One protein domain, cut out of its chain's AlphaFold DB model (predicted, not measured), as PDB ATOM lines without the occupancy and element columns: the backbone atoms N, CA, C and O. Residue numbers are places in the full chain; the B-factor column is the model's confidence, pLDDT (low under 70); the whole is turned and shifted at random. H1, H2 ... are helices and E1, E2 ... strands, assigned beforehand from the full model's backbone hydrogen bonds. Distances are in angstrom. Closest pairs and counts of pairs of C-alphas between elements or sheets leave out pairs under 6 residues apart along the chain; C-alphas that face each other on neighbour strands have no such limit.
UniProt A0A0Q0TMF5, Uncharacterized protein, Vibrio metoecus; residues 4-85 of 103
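AT A GLANCE: This is residues 4 to 85 of the 103 residues of an uncharacterized protein of Vibrio metoecus (UniProt A0A0Q0TMF5). A short strand, E1, runs through the middle, with helices H1, H2 and H3 to one side of it and H4 alone to the other. H2 joins the three, touching both H1 and H3, and short stretches of the chain, residues 65 to 66 and 83 to 84, pair with E1 in parallel. The 82 printed residues hold four named helices and one named strand, in the order H1, E1, H2, H3, H4, and the class is mostly helix. The whole is compact, with a radius of gyration of the C-alphas of 12.6 A and spans of 31 by 28 by 23 A.

HOW THE PARTS SIT: The longest helix, H3, residues 45 to 57, touches H2, residues 31 to 41, with its residues 45 to 48 alone. Their lines are about perpendicular, at 75 degrees, and their closest C-alphas, those of Gln 34 and Glu 45, are 5.5 A apart. H2 also touches H1, residues 4 to 10, at a steep tilt of 45 degrees, opposite ways; the closest C-alphas, of Ser 7 and Thr 41, are 5.6 A apart. H1 and H3 are apart. E1, residues 24 to 27, pairs with no named strand. H4, residues 70 to 79, touches no helix; its closest C-alpha to E1 is that of Leu 73, 7.6 A from that of Leu 26. In H1, H2, H3 and H4 every O i to N i+4 pair is within hydrogen-bond range.

IN THESE COORDINATES: H3 is 18.3 A long from first to last C-alpha, H2 15.2 A, H4 14.1 A, E1 10.0 A and H1 9.9 A. H1 begins at C-alpha 4 (-46.955, 12.693, 8.338), H3 begins at C-alpha 45 (-40.091, 9.667, -7.518), and H4 ends at C-alpha 79 (-21.468, 20.235, 10.439).

THE WHOLE: The two C-alphas farthest apart, of Ser 58 and Gln 71, are 33.5 A apart. The printed part has no cut. The links H1 to E1 and H3 to H4 are long. No printed residue is under 70 in pLDDT.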
ATOM      1  N   GLU A   4     -46.271  11.503   8.850       93.50
ATOM      2  CA  GLU A   4     -46.955  12.693   8.338       93.50
ATOM      3  C   GLU A   4     -46.114  13.954   8.557       93.50
ATOM      4  O   GLU A   4     -45.982  14.770   7.646       93.50
ATOM      5  N   GLU A   5     -45.498  14.099   9.735       94.56
ATOM      6  CA  GLU A   5     -44.569  15.199  10.023       94.56
ATOM      7  C   GLU A   5     -43.348  15.148   9.098       94.56
ATOM      8  O   GLU A   5     -42.952  16.168   8.531       94.56
ATOM      9  N   LEU A   6     -42.792  13.951   8.889       95.38
ATOM     10  CA  LEU A   6     -41.665  13.734   7.986       95.38
ATOM     11  C   LEU A   6     -42.039  14.035   6.525       95.38
ATOM     12  O   LEU A   6     -41.286  14.703   5.818       95.38
ATOM     13  N   SER A   7     -43.228  13.619   6.085       96.44
ATOM     14  CA  SER A   7     -43.774  13.951   4.763       96.44
ATOM     15  C   SER A   7     -43.934  15.460   4.586       96.44
ATOM     16  O   SER A   7     -43.483  16.031   3.591       96.44
ATOM     17  N   ALA A   8     -44.520  16.141   5.573       97.00
ATOM     18  CA  ALA A   8     -44.674  17.589   5.543       97.00
ATOM     19  C   ALA A   8     -43.318  18.305   5.462       97.00
ATOM     20  O   ALA A   8     -43.199  19.286   4.729       97.00
ATOM     21  N   LEU A   9     -42.298  17.799   6.156       97.00
ATOM     22  CA  LEU A   9     -40.936  18.327   6.111       97.00
ATOM     23  C   LEU A   9     -40.310  18.179   4.717       97.00
ATOM     24  O   LEU A   9     -39.926  19.173   4.097       97.00
ATOM     25  N   TYR A  10     -40.288  16.958   4.181       97.25
ATOM     26  CA  TYR A  10     -39.673  16.646   2.885       97.25
ATOM     27  C   TYR A  10     -40.479  17.110   1.667       97.25
ATOM     28  O   TYR A  10     -39.967  17.068   0.553       97.25
ATOM     29  N   LEU A  11     -41.708  17.595   1.860       97.31
ATOM     30  CA  LEU A  11     -42.494  18.303   0.844       97.31
ATOM     31  C   LEU A  11     -42.506  19.826   1.071       97.31
ATOM     32  O   LEU A  11     -43.243  20.544   0.401       97.31
ATOM     33  N   GLY A  12     -41.716  20.350   2.015       96.06
ATOM     34  CA  GLY A  12     -41.603  21.792   2.265       96.06
ATOM     35  C   GLY A  12     -42.869  22.448   2.831       96.06
ATOM     36  O   GLY A  12     -43.053  23.656   2.684       96.06
ATOM     37  N   ARG A  13     -43.755  21.667   3.455       96.38
ATOM     38  CA  ARG A  13     -45.006  22.122   4.090       96.38
ATOM     39  C   ARG A  13     -44.816  22.495   5.561       96.38
ATOM     40  O   ARG A  13     -45.582  23.298   6.077       96.38
ATOM     41  N   ASN A  14     -43.807  21.926   6.220       95.75
ATOM     42  CA  ASN A  14     -43.393  22.265   7.579       95.75
ATOM     43  C   ASN A  14     -41.855  22.269   7.658       95.75
ATOM     44  O   ASN A  14     -41.193  21.624   6.851       95.75
ATOM     45  N   ARG A  15     -41.279  23.006   8.609       95.25
ATOM     46  CA  ARG A  15     -39.836  23.012   8.909       95.25
ATOM     47  C   ARG A  15     -39.519  22.804  10.384       95.25
ATOM     48  O   ARG A  15     -38.353  22.826  10.756       95.25
ATOM     49  N   VAL A  16     -40.528  22.617  11.224       94.75
ATOM     50  CA  VAL A  16     -40.338  22.412  12.657       94.75
ATOM     51  C   VAL A  16     -40.473  20.929  12.974       94.75
ATOM     52  O   VAL A  16     -41.476  20.308  12.626       94.75
ATOM     53  N   VAL A  17     -39.466  20.381  13.651       91.62
ATOM     54  CA  VAL A  17     -39.482  19.030  14.222       91.62
ATOM     55  C   VAL A  17     -39.415  19.171  15.740       91.62
ATOM     56  O   VAL A  17     -38.412  19.638  16.282       91.62
ATOM     57  N   GLY A  18     -40.497  18.809  16.436       89.19
ATOM     58  CA  GLY A  18     -40.649  19.111  17.864       89.19
ATOM     59  C   GLY A  18     -40.612  20.623  18.108       89.19
ATOM     60  O   GLY A  18     -41.509  21.339  17.676       89.19
ATOM     61  N   ASN A  19     -39.547  21.112  18.747       91.56
ATOM     62  CA  ASN A  19     -39.324  22.538  19.019       91.56
ATOM     63  C   ASN A  19     -38.161  23.127  18.198       91.56
ATOM     64  O   ASN A  19     -37.739  24.257  18.440       91.56
ATOM     65  N   THR A  20     -37.618  22.367  17.247       94.12
ATOM     66  CA  THR A  20     -36.418  22.736  16.493       94.12
ATOM     67  C   THR A  20     -36.782  23.113  15.062       94.12
ATOM     68  O   THR A  20     -37.423  22.338  14.354       94.12
ATOM     69  N   TYR A  21     -36.351  24.296  14.620       97.12
ATOM     70  CA  TYR A  21     -36.449  24.698  13.218       97.12
ATOM     71  C   TYR A  21     -35.312  24.074  12.401       97.12
ATOM     72  O   TYR A  21     -34.137  24.279  12.703       97.12
ATOM     73  N   ILE A  22     -35.672  23.343  11.349       97.56
ATOM     74  CA  ILE A  22     -34.749  22.687  10.425       97.56
ATOM     75  C   ILE A  22     -34.435  23.639   9.269       97.56
ATOM     76  O   ILE A  22     -35.259  23.898   8.377       97.56
ATOM     77  N   ASN A  23     -33.218  24.182   9.283       96.62
ATOM     78  CA  ASN A  23     -32.768  25.153   8.288       96.62
ATOM     79  C   ASN A  23     -32.209  24.481   7.022       96.62
ATOM     80  O   ASN A  23     -32.210  25.106   5.961       96.62
ATOM     81  N   GLN A  24     -31.839  23.202   7.094       97.75
ATOM     82  CA  GLN A  24     -31.277  22.453   5.976       97.75
ATOM     83  C   GLN A  24     -31.926  21.074   5.866       97.75
ATOM     84  O   GLN A  24     -31.915  20.277   6.794       97.75
ATOM     85  N   ILE A  25     -32.498  20.790   4.702       98.06
ATOM     86  CA  ILE A  25     -33.035  19.470   4.367       98.06
ATOM     87  C   ILE A  25     -32.137  18.935   3.260       98.06
ATOM     88  O   ILE A  25     -31.836  19.669   2.317       98.06
ATOM     89  N   LEU A  26     -31.688  17.694   3.398       98.44
ATOM     90  CA  LEU A  26     -30.832  17.015   2.435       98.44
ATOM     91  C   LEU A  26     -31.629  15.870   1.809       98.44
ATOM     92  O   LEU A  26     -32.178  15.017   2.515       98.44
ATOM     93  N   ASP A  27     -31.736  15.899   0.483       98.06
ATOM     94  CA  ASP A  27     -32.291  14.823  -0.333       98.06
ATOM     95  C   ASP A  27     -31.162  13.873  -0.773       98.06
ATOM     96  O   ASP A  27     -29.976  14.157  -0.589       98.06
ATOM     97  N   ARG A  28     -31.527  12.738  -1.362       97.44
ATOM     98  CA  ARG A  28     -30.618  11.729  -1.917       97.44
ATOM     99  C   ARG A  28     -30.959  11.464  -3.376       97.44
ATOM    100  O   ARG A  28     -31.821  12.123  -3.948       97.44
ATOM    101  N   SER A  29     -30.287  10.487  -3.971       94.50
ATOM    102  CA  SER A  29     -30.538   9.977  -5.317       94.50
ATOM    103  C   SER A  29     -30.565   8.445  -5.321       94.50
ATOM    104  O   SER A  29     -30.155   7.805  -4.352       94.50
ATOM    105  N   GLY A  30     -31.066   7.852  -6.408       94.94
ATOM    106  CA  GLY A  30     -31.132   6.397  -6.578       94.94
ATOM    107  C   GLY A  30     -32.164   5.715  -5.674       94.94
ATOM    108  O   GLY A  30     -33.081   6.351  -5.151       94.94
ATOM    109  N   ASP A  31     -32.001   4.409  -5.470       95.19
ATOM    110  CA  ASP A  31     -33.013   3.560  -4.828       95.19
ATOM    111  C   ASP A  31     -33.384   4.007  -3.410       95.19
ATOM    112  O   ASP A  31     -34.538   3.886  -3.001       95.19
ATOM    113  N   VAL A  32     -32.431   4.565  -2.651       95.81
ATOM    114  CA  VAL A  32     -32.696   5.072  -1.293       95.81
ATOM    115  C   VAL A  32     -33.712   6.215  -1.317       95.81
ATOM    116  O   VAL A  32     -34.606   6.256  -0.473       95.81
ATOM    117  N   ARG A  33     -33.635   7.101  -2.317       96.81
ATOM    118  CA  ARG A  33     -34.588   8.196  -2.511       96.81
ATOM    119  C   ARG A  33     -35.958   7.666  -2.901       96.81
ATOM    120  O   ARG A  33     -36.965   8.079  -2.322       96.81
ATOM    121  N   GLN A  34     -35.995   6.748  -3.865       96.81
ATOM    122  CA  GLN A  34     -37.238   6.142  -4.331       96.81
ATOM    123  C   GLN A  34     -37.980   5.456  -3.179       96.81
ATOM    124  O   GLN A  34     -39.158   5.745  -2.957       96.81
ATOM    125  N   ARG A  35     -37.291   4.589  -2.421       95.69
ATOM    126  CA  ARG A  35     -37.866   3.891  -1.261       95.69
ATOM    127  C   ARG A  35     -38.331   4.871  -0.195       95.69
ATOM    128  O   ARG A  35     -39.463   4.762   0.267       95.69
ATOM    129  N   PHE A  36     -37.501   5.855   0.153       97.25
ATOM    130  CA  PHE A  36     -37.837   6.855   1.161       97.25
ATOM    131  C   PHE A  36     -39.132   7.596   0.821       97.25
ATOM    132  O   PHE A  36     -40.057   7.621   1.633       97.25
ATOM    133  N   PHE A  37     -39.243   8.171  -0.379       97.56
ATOM    134  CA  PHE A  37     -40.437   8.932  -0.740       97.56
ATOM    135  C   PHE A  37     -41.667   8.052  -0.925       97.56
ATOM    136  O   PHE A  37     -42.750   8.458  -0.491       97.56
ATOM    137  N   LEU A  38     -41.521   6.857  -1.505       96.94
ATOM    138  CA  LEU A  38     -42.634   5.920  -1.613       96.94
ATOM    139  C   LEU A  38     -43.165   5.570  -0.228       96.94
ATOM    140  O   LEU A  38     -44.361   5.705   0.012       96.94
ATOM    141  N   GLN A  39     -42.278   5.217   0.700       95.62
ATOM    142  CA  GLN A  39     -42.676   4.914   2.061       95.62
ATOM    143  C   GLN A  39     -43.303   6.149   2.699       95.62
ATOM    144  O   GLN A  39     -44.489   6.125   2.990       95.62
ATOM    145  N   VAL A  40     -42.582   7.260   2.853       95.94
ATOM    146  CA  VAL A  40     -43.018   8.437   3.633       95.94
ATOM    147  C   VAL A  40     -44.248   9.141   3.061       95.94
ATOM    148  O   VAL A  40     -45.073   9.647   3.820       95.94
ATOM    149  N   THR A  41     -44.380   9.204   1.738       96.31
ATOM    150  CA  THR A  41     -45.383  10.056   1.079       96.31
ATOM    151  C   THR A  41     -46.400   9.288   0.242       96.31
ATOM    152  O   THR A  41     -47.377   9.890  -0.199       96.31
ATOM    153  N   ASN A  42     -46.186   7.988   0.017       96.50
ATOM    154  CA  ASN A  42     -46.932   7.188  -0.956       96.50
ATOM    155  C   ASN A  42     -46.872   7.764  -2.388       96.50
ATOM    156  O   ASN A  42     -47.795   7.592  -3.183       96.50
ATOM    157  N   MET A  43     -45.796   8.490  -2.713       97.81
ATOM    158  CA  MET A  43     -45.556   9.072  -4.032       97.81
ATOM    159  C   MET A  43     -44.330   8.433  -4.673       97.81
ATOM    160  O   MET A  43     -43.281   8.290  -4.047       97.81
ATOM    161  N   GLN A  44     -44.445   8.118  -5.958       97.94
ATOM    162  CA  GLN A  44     -43.308   7.722  -6.777       97.94
ATOM    163  C   GLN A  44     -42.377   8.912  -7.026       97.94
ATOM    164  O   GLN A  44     -42.803  10.070  -7.039       97.94
ATOM    165  N   GLU A  45     -41.108   8.632  -7.311       96.62
ATOM    166  CA  GLU A  45     -40.091   9.667  -7.518       96.62
ATOM    167  C   GLU A  45     -40.462  10.666  -8.631       96.62
ATOM    168  O   GLU A  45     -40.237  11.870  -8.505       96.62
ATOM    169  N   SER A  46     -41.129  10.201  -9.691       97.75
ATOM    170  CA  SER A  46     -41.656  11.059 -10.760       97.75
ATOM    171  C   SER A  46     -42.674  12.086 -10.247       97.75
ATOM    172  O   SER A  46     -42.652  13.246 -10.665       97.75
ATOM    173  N   GLN A  47     -43.529  11.698  -9.298       98.56
ATOM    174  CA  GLN A  47     -44.510  12.583  -8.671       98.56
ATOM    175  C   GLN A  47     -43.825  13.593  -7.740       98.56
ATOM    176  O   GLN A  47     -44.222  14.758  -7.715       98.56
ATOM    177  N   ILE A  48     -42.773  13.184  -7.021       98.31
ATOM    178  CA  ILE A  48     -41.943  14.082  -6.198       98.31
ATOM    179  C   ILE A  48     -41.228  15.118  -7.071       98.31
ATOM    180  O   ILE A  48     -41.249  16.314  -6.772       98.31
ATOM    181  N   ASN A  49     -40.657  14.688  -8.194       97.62
ATOM    182  CA  ASN A  49     -40.003  15.581  -9.147       97.62
ATOM    183  C   ASN A  49     -40.998  16.580  -9.750       97.62
ATOM    184  O   ASN A  49     -40.719  17.780  -9.789       97.62
ATOM    185  N   ALA A  50     -42.187  16.119 -10.151       98.38
ATOM    186  CA  ALA A  50     -43.252  16.989 -10.648       98.38
ATOM    187  C   ALA A  50     -43.733  17.989  -9.580       98.38
ATOM    188  O   ALA A  50     -43.939  19.169  -9.880       98.38
ATOM    189  N   TYR A  51     -43.865  17.544  -8.326       98.12
ATOM    190  CA  TYR A  51     -44.226  18.394  -7.193       98.12
ATOM    191  C   TYR A  51     -43.224  19.540  -7.010       98.12
ATOM    192  O   TYR A  51     -43.611  20.714  -6.992       98.12
ATOM    193  N   TRP A  52     -41.932  19.221  -6.953       97.81
ATOM    194  CA  TRP A  52     -40.884  20.224  -6.792       97.81
ATOM    195  C   TRP A  52     -40.713  21.123  -8.016       97.81
ATOM    196  O   TRP A  52     -40.470  22.321  -7.854       97.81
ATOM    197  N   ALA A  53     -40.898  20.594  -9.227       97.88
ATOM    198  CA  ALA A  53     -40.917  21.396 -10.445       97.88
ATOM    199  C   ALA A  53     -42.025  22.459 -10.378       97.88
ATOM    200  O   ALA A  53     -41.751  23.643 -10.574       97.88
ATOM    201  N   LYS A  54     -43.252  22.069 -10.001       97.81
ATOM    202  CA  LYS A  54     -44.378  23.002  -9.827       97.81
ATOM    203  C   LYS A  54     -44.062  24.094  -8.802       97.81
ATOM    204  O   LYS A  54     -44.300  25.273  -9.074       97.81
ATOM    205  N   LEU A  55     -43.509  23.729  -7.643       97.19
ATOM    206  CA  LEU A  55     -43.129  24.706  -6.617       97.19
ATOM    207  C   LEU A  55     -42.056  25.679  -7.116       97.19
ATOM    208  O   LEU A  55     -42.211  26.888  -6.921       97.19
ATOM    209  N   LYS A  56     -41.041  25.175  -7.825       96.88
ATOM    210  CA  LYS A  56     -39.974  25.987  -8.419       96.88
ATOM    211  C   LYS A  56     -40.524  26.979  -9.442       96.88
ATOM    212  O   LYS A  56     -40.186  28.155  -9.368       96.88
ATOM    213  N   PHE A  57     -41.383  26.534 -10.360       95.31
ATOM    214  CA  PHE A  57     -41.970  27.404 -11.387       95.31
ATOM    215  C   PHE A  57     -42.885  28.480 -10.801       95.31
ATOM    216  O   PHE A  57     -42.899  29.602 -11.293       95.31
ATOM    217  N   SER A  58     -43.597  28.175  -9.714       95.94
ATOM    218  CA  SER A  58     -44.401  29.171  -8.994       95.94
ATOM    219  C   SER A  58     -43.580  30.153  -8.142       95.94
ATOM    220  O   SER A  58     -44.160  31.004  -7.475       95.94
ATOM    221  N   GLY A  59     -42.249  30.012  -8.098       93.00
ATOM    222  CA  GLY A  59     -41.362  30.851  -7.285       93.00
ATOM    223  C   GLY A  59     -41.462  30.612  -5.775       93.00
ATOM    224  O   GLY A  59     -40.856  31.348  -5.004       93.00
ATOM    225  N   ARG A  60     -42.208  29.591  -5.333       90.06
ATOM    226  CA  ARG A  60     -42.481  29.350  -3.909       90.06
ATOM    227  C   ARG A  60     -41.284  28.753  -3.184       90.06
ATOM    228  O   ARG A  60     -40.851  29.282  -2.170       90.06
ATOM    229  N   LEU A  61     -40.793  27.617  -3.676       93.94
ATOM    230  CA  LEU A  61     -39.734  26.832  -3.041       93.94
ATOM    231  C   LEU A  61     -38.955  26.048  -4.095       93.94
ATOM    232  O   LEU A  61     -39.451  25.784  -5.189       93.94
ATOM    233  N   ARG A  62     -37.735  25.647  -3.742       93.62
ATOM    234  CA  ARG A  62     -36.903  24.743  -4.542       93.62
ATOM    235  C   ARG A  62     -36.755  23.414  -3.814       93.62
ATOM    236  O   ARG A  62     -36.858  23.378  -2.588       93.62
ATOM    237  N   ALA A  63     -36.510  22.360  -4.589       95.75
ATOM    238  CA  ALA A  63     -36.153  21.062  -4.037       95.75
ATOM    239  C   ALA A  63     -34.916  21.185  -3.127       95.75
ATOM    240  O   ALA A  63     -34.070  22.054  -3.385       95.75
ATOM    241  N   PRO A  64     -34.803  20.336  -2.094       97.12
ATOM    242  CA  PRO A  64     -33.592  20.247  -1.293       97.12
ATOM    243  C   PRO A  64     -32.372  19.842  -2.136       97.12
ATOM    244  O   PRO A  64     -32.505  19.301  -3.236       97.12
ATOM    245  N   GLU A  65     -31.175  20.116  -1.619       97.00
ATOM    246  CA  GLU A  65     -29.921  19.654  -2.222       97.00
ATOM    247  C   GLU A  65     -29.866  18.121  -2.193       97.00
ATOM    248  O   GLU A  65     -30.129  17.524  -1.151       97.00
ATOM    249  N   SER A  66     -29.509  17.491  -3.316       97.31
ATOM    250  CA  SER A  66     -29.287  16.044  -3.382       97.31
ATOM    251  C   SER A  66     -27.835  15.718  -3.049       97.31
ATOM    252  O   SER A  66     -26.932  16.170  -3.750       97.31
ATOM    253  N   VAL A  67     -27.623  14.879  -2.038       97.75
ATOM    254  CA  VAL A  67     -26.299  14.427  -1.594       97.75
ATOM    255  C   VAL A  67     -26.026  13.007  -2.117       97.75
ATOM    256  O   VAL A  67     -26.861  12.117  -1.922       97.75
ATOM    257  N   PRO A  68     -24.887  12.756  -2.791       91.94
ATOM    258  CA  PRO A  68     -24.658  11.510  -3.525       91.94
ATOM    259  C   PRO A  68     -24.287  10.307  -2.646       91.94
ATOM    260  O   PRO A  68     -24.480   9.174  -3.077       91.94
ATOM    261  N   SER A  69     -23.772  10.506  -1.429       95.00
ATOM    262  CA  SER A  69     -23.255   9.413  -0.590       95.00
ATOM    263  C   SER A  69     -23.627   9.557   0.883       95.00
ATOM    264  O   SER A  69     -23.899  10.659   1.360       95.00
ATOM    265  N   ASP A  70     -23.609   8.436   1.609       95.06
ATOM    266  CA  ASP A  70     -23.848   8.426   3.055       95.06
ATOM    267  C   ASP A  70     -22.726   9.158   3.804       95.06
ATOM    268  O   ASP A  70     -22.996   9.896   4.745       95.06
ATOM    269  N   GLN A  71     -21.479   9.039   3.338       95.00
ATOM    270  CA  GLN A  71     -20.339   9.734   3.935       95.00
ATOM    271  C   GLN A  71     -20.470  11.258   3.823       95.00
ATOM    272  O   GLN A  71     -20.300  11.970   4.810       95.00
ATOM    273  N   GLU A  72     -20.801  11.776   2.638       96.12
ATOM    274  CA  GLU A  72     -21.002  13.217   2.459       96.12
ATOM    275  C   GLU A  72     -22.232  13.715   3.222       96.12
ATOM    276  O   GLU A  72     -22.220  14.816   3.778       96.12
ATOM    277  N   LEU A  73     -23.281  12.889   3.293       97.62
ATOM    278  CA  LEU A  73     -24.449  13.202   4.100       97.62
ATOM    279  C   LEU A  73     -24.062  13.333   5.576       97.62
ATOM    280  O   LEU A  73     -24.403  14.344   6.183       97.62
ATOM    281  N   ALA A  74     -23.324  12.371   6.134       96.75
ATOM    282  CA  ALA A  74     -22.875  12.407   7.524       96.75
ATOM    283  C   ALA A  74     -22.059  13.671   7.825       96.75
ATOM    284  O   ALA A  74     -22.394  14.401   8.755       96.75
ATOM    285  N   ILE A  75     -21.088  14.009   6.968       96.44
ATOM    286  CA  ILE A  75     -20.276  15.230   7.107       96.44
ATOM    287  C   ILE A  75     -21.160  16.484   7.171       96.44
ATOM    288  O   ILE A  75     -20.963  17.345   8.030       96.44
ATOM    289  N   LYS A  76     -22.153  16.606   6.278       97.69
ATOM    290  CA  LYS A  76     -23.078  17.753   6.276       97.69
ATOM    291  C   LYS A  76     -23.966  17.780   7.526       97.69
ATOM    292  O   LYS A  76     -24.225  18.866   8.045       97.69
ATOM    293  N   LEU A  77     -24.418  16.618   8.001       97.38
ATOM    294  CA  LEU A  77     -25.260  16.503   9.194       97.38
ATOM    295  C   LEU A  77     -24.498  16.874  10.472       97.38
ATOM    296  O   LEU A  77     -25.011  17.628  11.297       97.38
ATOM    297  N   GLU A  78     -23.262  16.406  10.617       96.62
ATOM    298  CA  GLU A  78     -22.395  16.750  11.750       96.62
ATOM    299  C   GLU A  78     -22.014  18.234  11.757       96.62
ATOM    300  O   GLU A  78     -21.965  18.864  12.814       96.62
ATOM    301  N   ALA A  79     -21.794  18.819  10.576       97.44
ATOM    302  CA  ALA A  79     -21.468  20.235  10.439       97.44
ATOM    303  C   ALA A  79     -22.644  21.171  10.780       97.44
ATOM    304  O   ALA A  79     -22.421  22.350  11.067       97.44
ATOM    305  N   ASN A  80     -23.889  20.684  10.741       97.50
ATOM    306  CA  ASN A  80     -25.074  21.490  11.017       97.50
ATOM    307  C   ASN A  80     -26.116  20.724  11.858       97.50
ATOM    308  O   ASN A  80     -26.920  19.974  11.301       97.50
ATOM    309  N   PRO A  81     -26.231  20.996  13.173       94.94
ATOM    310  CA  PRO A  81     -27.198  20.317  14.042       94.94
ATOM    311  C   PRO A  81     -28.669  20.658  13.734       94.94
ATOM    312  O   PRO A  81     -29.571  20.028  14.281       94.94
ATOM    313  N   PHE A  82     -28.930  21.646  12.870       97.00
ATOM    314  CA  PHE A  82     -30.269  22.018  12.391       97.00
ATOM    315  C   PHE A  82     -30.562  21.481  10.984       97.00
ATOM    316  O   PHE A  82     -31.432  22.007  10.279       97.00
ATOM    317  N   SER A  83     -29.828  20.449  10.569       97.75
ATOM    318  CA  SER A  83     -30.029  19.746   9.309       97.75
ATOM    319  C   SER A  83     -30.727  18.396   9.496       97.75
ATOM    320  O   SER A  83     -30.763  17.834  10.591       97.75
ATOM    321  N   ILE A  84     -31.320  17.878   8.419       97.56
ATOM    322  CA  ILE A  84     -31.912  16.541   8.383       97.56
ATOM    323  C   ILE A  84     -31.624  15.852   7.050       97.56
ATOM    324  O   ILE A  84     -31.586  16.489   5.995       97.56
ATOM    325  N   GLY A  85     -31.459  14.535   7.109       97.31
ATOM    326  CA  GLY A  85     -31.222  13.655   5.977       97.31
ATOM    327  C   GLY A  85     -31.783  12.265   6.243       97.31
ATOM    328  O   GLY A  85     -32.315  11.994   7.321       97.31
TER     329      GLY A  85